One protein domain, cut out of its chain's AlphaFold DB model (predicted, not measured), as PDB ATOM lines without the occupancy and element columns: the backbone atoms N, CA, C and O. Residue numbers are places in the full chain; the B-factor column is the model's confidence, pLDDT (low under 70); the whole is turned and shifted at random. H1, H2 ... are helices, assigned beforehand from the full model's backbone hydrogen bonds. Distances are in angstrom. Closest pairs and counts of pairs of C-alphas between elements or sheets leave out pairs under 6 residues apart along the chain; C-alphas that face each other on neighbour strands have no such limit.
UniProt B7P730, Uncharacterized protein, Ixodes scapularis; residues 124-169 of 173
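What this domain is: This is residues 124 to 169 of the 173 residues of an uncharacterized protein of Ixodes scapularis (UniProt B7P730). The printed part is a helical hairpin: two helices of like length, H1 and H2, lie side by side and run opposite ways, with a loop of residues 144 to 149 turning the chain back at one end. Both ends of the printed part lie at the other end of this rod. The printed part has 46 residues, 36 of them in the two named helices, H1 then H2, with no named strand; the class is all helix. It is only just loose, close to compact, with a radius of gyration of the C-alphas of 11.6 A and spans of 35 by 16 by 11 A.

How they stand to each other: H1, residues 126 to 143, touches H2, residues 150 to 167, with 11 pairs of C-alphas within 8 A. The closest C-alphas are those of His 143 and Leu 152, 6.1 A apart. The two helices run opposite ways at a shallow tilt of 21 degrees. In H1 and H2 every O i to N i+4 pair is within hydrogen-bond range.

Where its parts are: H1 begins at C-alpha 126, (180.309, 207.905, 218.625), and measures 26.0 A from first to last C-alpha. H2 measures 25.9 A and ends at C-alpha 167, (193.071, 207.465, 221.151).

The domain as a whole: The two C-alphas farthest apart, those of Trp 147 and Arg 169, are 36.5 A from each other. The link from H1 to H2 is short, and the printed part has no cut. The mean pLDDT of the printed part is 97.0, and no printed residue is under 70.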
ATOM      1  N   CYS A 124     186.250 204.309 215.586       95.56
ATOM      2  CA  CYS A 124     186.023 205.108 216.790       95.56
ATOM      3  C   CYS A 124     184.563 205.037 217.271       95.56
ATOM      4  O   CYS A 124     183.627 204.966 216.475       95.56
ATOM      5  N   SER A 125     184.368 205.128 218.591       95.62
ATOM      6  CA  SER A 125     183.033 205.249 219.187       95.62
ATOM      7  C   SER A 125     182.399 206.609 218.879       95.62
ATOM      8  O   SER A 125     183.105 207.605 218.686       95.62
ATOM      9  N   VAL A 126     181.067 206.674 218.905       97.00
ATOM     10  CA  VAL A 126     180.309 207.905 218.625       97.00
ATOM     11  C   VAL A 126     180.712 209.039 219.568       97.00
ATOM     12  O   VAL A 126     181.002 210.139 219.108       97.00
ATOM     13  N   GLU A 127     180.858 208.770 220.865       96.19
ATOM     14  CA  GLU A 127     181.232 209.778 221.870       96.19
ATOM     15  C   GLU A 127     182.622 210.365 221.591       96.19
ATOM     16  O   GLU A 127     182.925 211.520 221.896       96.19
ATOM     17  N   THR A 128     183.509 209.552 221.020       95.81
ATOM     18  CA  THR A 128     184.862 209.974 220.657       95.81
ATOM     19  C   THR A 128     184.844 210.828 219.392       95.81
ATOM     20  O   THR A 128     185.518 211.860 219.353       95.81
ATOM     21  N   LEU A 129     184.012 210.471 218.413       97.56
ATOM     22  CA  LEU A 129     183.786 211.272 217.209       97.56
ATOM     23  C   LEU A 129     183.138 212.626 217.525       97.56
ATOM     24  O   LEU A 129     183.565 213.646 216.987       97.56
ATOM     25  N   GLU A 130     182.168 212.672 218.437       98.12
ATOM     26  CA  GLU A 130     181.518 213.915 218.867       98.12
ATOM     27  C   GLU A 130     182.506 214.897 219.504       98.12
ATOM     28  O   GLU A 130     182.449 216.101 219.231       98.12
ATOM     29  N   ARG A 131     183.455 214.392 220.305       96.69
ATOM     30  CA  ARG A 131     184.535 215.210 220.878       96.69
ATOM     31  C   ARG A 131     185.407 215.832 219.788       96.69
ATOM     32  O   ARG A 131     185.666 217.035 219.846       96.69
ATOM     33  N   LEU A 132     185.818 215.046 218.790       97.75
ATOM     34  CA  LEU A 132     186.594 215.554 217.654       97.75
ATOM     35  C   LEU A 132     185.797 216.593 216.859       97.75
ATOM     36  O   LEU A 132     186.291 217.694 216.617       97.75
ATOM     37  N   HIS A 133     184.547 216.277 216.515       98.19
ATOM     38  CA  HIS A 133     183.657 217.170 215.780       98.19
ATOM     39  C   HIS A 133     183.494 218.522 216.489       98.19
ATOM     40  O   HIS A 133     183.673 219.574 215.872       98.19
ATOM     41  N   CYS A 134     183.223 218.508 217.798       98.38
ATOM     42  CA  CYS A 134     183.127 219.730 218.594       98.38
ATOM     43  C   CYS A 134     184.431 220.540 218.560       98.38
ATOM     44  O   CYS A 134     184.384 221.765 218.427       98.38
ATOM     45  N   SER A 135     185.585 219.873 218.650       97.94
ATOM     46  CA  SER A 135     186.888 220.545 218.629       97.94
ATOM     47  C   SER A 135     187.157 221.249 217.296       97.94
ATOM     48  O   SER A 135     187.466 222.445 217.266       97.94
ATOM     49  N   LEU A 136     186.934 220.549 216.178       98.19
ATOM     50  CA  LEU A 136     187.101 221.110 214.834       98.19
ATOM     51  C   LEU A 136     186.114 222.259 214.578       98.19
ATOM     52  O   LEU A 136     186.500 223.319 214.081       98.19
ATOM     53  N   LEU A 137     184.850 222.110 214.982       98.44
ATOM     54  CA  LEU A 137     183.855 223.172 214.830       98.44
ATOM     55  C   LEU A 137     184.233 224.431 215.626       98.44
ATOM     56  O   LEU A 137     184.030 225.553 215.157       98.44
ATOM     57  N   ASN A 138     184.814 224.265 216.814       98.38
ATOM     58  CA  ASN A 138     185.311 225.387 217.604       98.38
ATOM     59  C   ASN A 138     186.477 226.104 216.909       98.38
ATOM     60  O   ASN A 138     186.484 227.336 216.891       98.38
ATOM     61  N   ALA A 139     187.401 225.378 216.271       97.88
ATOM     62  CA  ALA A 139     188.446 225.990 215.448       97.88
ATOM     63  C   ALA A 139     187.847 226.813 214.290       97.88
ATOM     64  O   ALA A 139     188.192 227.983 214.120       97.88
ATOM     65  N   VAL A 140     186.859 226.272 213.565       98.12
ATOM     66  CA  VAL A 140     186.150 227.018 212.504       98.12
ATOM     67  C   VAL A 140     185.528 228.303 213.050       98.12
ATOM     68  O   VAL A 140     185.659 229.370 212.445       98.12
ATOM     69  N   ARG A 141     184.879 228.230 214.218       98.31
ATOM     70  CA  ARG A 141     184.257 229.396 214.860       98.31
ATOM     71  C   ARG A 141     185.275 230.475 215.226       98.31
ATOM     72  O   ARG A 141     184.959 231.646 215.016       98.31
ATOM     73  N   ARG A 142     186.464 230.106 215.725       98.00
ATOM     74  CA  ARG A 142     187.552 231.054 216.048       98.00
ATOM     75  C   ARG A 142     188.022 231.824 214.817       98.00
ATOM     76  O   ARG A 142     188.239 233.028 214.891       98.00
ATOM     77  N   HIS A 143     188.115 231.143 213.677       97.50
ATOM     78  CA  HIS A 143     188.697 231.713 212.459       97.50
ATOM     79  C   HIS A 143     187.664 232.263 211.472       97.50
ATOM     80  O   HIS A 143     188.049 232.750 210.413       97.50
ATOM     81  N   ARG A 144     186.357 232.218 211.771       96.31
ATOM     82  CA  ARG A 144     185.269 232.488 210.802       96.31
ATOM     83  C   ARG A 144     185.401 233.812 210.038       96.31
ATOM     84  O   ARG A 144     185.157 233.830 208.835       96.31
ATOM     85  N   SER A 145     185.843 234.874 210.711       96.06
ATOM     86  CA  SER A 145     186.002 236.226 210.157       96.06
ATOM     87  C   SER A 145     187.358 236.477 209.486       96.06
ATOM     88  O   SER A 145     187.544 237.539 208.895       96.06
ATOM     89  N   SER A 146     188.303 235.536 209.569       95.06
ATOM     90  CA  SER A 146     189.617 235.664 208.933       95.06
ATOM     91  C   SER A 146     189.542 235.416 207.425       95.06
ATOM     92  O   SER A 146     188.842 234.511 206.966       95.06
ATOM     93  N   TRP A 147     190.306 236.194 206.660       95.50
ATOM     94  CA  TRP A 147     190.493 235.999 205.219       95.50
ATOM     95  C   TRP A 147     191.601 234.990 204.906       95.50
ATOM     96  O   TRP A 147     191.510 234.280 203.907       95.50
ATOM     97  N   ASP A 148     192.597 234.878 205.785       95.69
ATOM     98  CA  ASP A 148     193.606 233.825 205.735       95.69
ATOM     99  C   ASP A 148     193.155 232.622 206.574       95.69
ATOM    100  O   ASP A 148     192.838 232.745 207.764       95.69
ATOM    101  N   ARG A 149     193.093 231.453 205.934       97.25
ATOM    102  CA  ARG A 149     192.716 230.180 206.555       97.25
ATOM    103  C   ARG A 149     193.923 229.338 206.966       97.25
ATOM    104  O   ARG A 149     193.711 228.277 207.544       97.25
ATOM    105  N   GLY A 150     195.158 229.790 206.739       97.38
ATOM    106  CA  GLY A 150     196.366 229.120 207.238       97.38
ATOM    107  C   GLY A 150     196.292 228.772 208.736       97.38
ATOM    108  O   GLY A 150     196.444 227.599 209.083       97.38
ATOM    109  N   PRO A 151     195.944 229.728 209.623       97.94
ATOM    110  CA  PRO A 151     195.783 229.463 211.055       97.94
ATOM    111  C   PRO A 151     194.702 228.423 211.385       97.94
ATOM    112  O   PRO A 151     194.866 227.637 212.314       97.94
ATOM    113  N   LEU A 152     193.617 228.365 210.603       98.25
ATOM    114  CA  LEU A 152     192.571 227.352 210.768       98.25
ATOM    115  C   LEU A 152     193.099 225.941 210.474       98.25
ATOM    116  O   LEU A 152     192.792 225.006 211.210       98.25
ATOM    117  N   LEU A 153     193.898 225.782 209.416       98.38
ATOM    118  CA  LEU A 153     194.488 224.489 209.055       98.38
ATOM    119  C   LEU A 153     195.547 224.031 210.071       98.38
ATOM    120  O   LEU A 153     195.664 222.833 210.346       98.38
ATOM    121  N   ALA A 154     196.294 224.974 210.652       98.19
ATOM    122  CA  ALA A 154     197.215 224.691 211.750       98.19
ATOM    123  C   ALA A 154     196.460 224.208 213.000       98.19
ATOM    124  O   ALA A 154     196.822 223.181 213.573       98.19
ATOM    125  N   ASP A 155     195.362 224.882 213.364       98.31
ATOM    126  CA  ASP A 155     194.493 224.461 214.467       98.31
ATOM    127  C   ASP A 155     193.921 223.057 214.237       98.31
ATOM    128  O   ASP A 155     193.958 222.237 215.149       98.31
ATOM    129  N   PHE A 156     193.430 222.750 213.031       98.56
ATOM    130  CA  PHE A 156     192.968 221.398 212.702       98.56
ATOM    131  C   PHE A 156     194.061 220.354 212.902       98.56
ATOM    132  O   PHE A 156     193.812 219.346 213.552       98.56
ATOM    133  N   THR A 157     195.273 220.618 212.411       98.38
ATOM    134  CA  THR A 157     196.409 219.701 212.582       98.38
ATOM    135  C   THR A 157     196.681 219.449 214.073       98.38
ATOM    136  O   THR A 157     196.753 218.302 214.507       98.38
ATOM    137  N   ALA A 158     196.724 220.507 214.889       98.31
ATOM    138  CA  ALA A 158     196.926 220.387 216.332       98.31
ATOM    139  C   ALA A 158     195.785 219.625 217.039       98.31
ATOM    140  O   ALA A 158     196.033 218.868 217.981       98.31
ATOM    141  N   GLU A 159     194.530 219.803 216.608       98.31
ATOM    142  CA  GLU A 159     193.405 219.018 217.132       98.31
ATOM    143  C   GLU A 159     193.523 217.532 216.783       98.31
ATOM    144  O   GLU A 159     193.229 216.691 217.635       98.31
ATOM    145  N   LEU A 160     193.986 217.190 215.577       98.12
ATOM    146  CA  LEU A 160     194.200 215.794 215.181       98.12
ATOM    147  C   LEU A 160     195.330 215.139 215.971       98.12
ATOM    148  O   LEU A 160     195.164 214.016 216.445       98.12
ATOM    149  N   GLU A 161     196.427 215.849 216.227       98.00
ATOM    150  CA  GLU A 161     197.507 215.354 217.091       98.00
ATOM    151  C   GLU A 161     197.025 215.109 218.532       98.00
ATOM    152  O   GLU A 161     197.321 214.069 219.145       98.00
ATOM    153  N   ARG A 162     196.228 216.040 219.078       97.31
ATOM    154  CA  ARG A 162     195.578 215.877 220.389       97.31
ATOM    155  C   ARG A 162     194.643 214.673 220.402       97.31
ATOM    156  O   ARG A 162     194.671 213.885 221.352       97.31
ATOM    157  N   PHE A 163     193.834 214.526 219.360       97.06
ATOM    158  CA  PHE A 163     192.887 213.431 219.214       97.06
ATOM    159  C   PHE A 163     193.602 212.083 219.107       97.06
ATOM    160  O   PHE A 163     193.295 211.164 219.862       97.06
ATOM    161  N   GLN A 164     194.638 211.980 218.280       96.19
ATOM    162  CA  GLN A 164     195.460 210.778 218.170       96.19
ATOM    163  C   GLN A 164     196.095 210.408 219.523       96.19
ATOM    164  O   GLN A 164     196.137 209.238 219.910       96.19
ATOM    165  N   SER A 165     196.558 211.403 220.281       95.94
ATOM    166  CA  SER A 165     197.100 211.202 221.631       95.94
ATOM    167  C   SER A 165     196.034 210.764 222.643       95.94
ATOM    168  O   SER A 165     196.335 210.043 223.597       95.94
ATOM    169  N   LEU A 166     194.776 211.174 222.461       94.06
ATOM    170  CA  LEU A 166     193.642 210.664 223.231       94.06
ATOM    171  C   LEU A 166     193.365 209.195 222.890       94.06
ATOM    172  O   LEU A 166     193.282 208.384 223.809       94.06
ATOM    173  N   LEU A 167     193.309 208.841 221.602       93.62
ATOM    174  CA  LEU A 167     193.071 207.465 221.151       93.62
ATOM    175  C   LEU A 167     194.108 206.482 221.705       93.62
ATOM    176  O   LEU A 167     193.755 205.392 222.141       93.62
ATOM    177  N   LYS A 168     195.384 206.884 221.765       93.44
ATOM    178  CA  LYS A 168     196.471 206.066 222.336       93.44
ATOM    179  C   LYS A 168     196.294 205.753 223.828       93.44
ATOM    180  O   LYS A 168     196.891 204.797 224.311       93.44
ATOM    181  N   ARG A 169     195.523 206.562 224.561       92.81
ATOM    182  CA  ARG A 169     195.291 206.410 226.009       92.81
ATOM    183  C   ARG A 169     193.994 205.678 226.337       92.81
ATOM    184  O   ARG A 169     193.793 205.315 227.491       92.81
TER     185      ARG A 169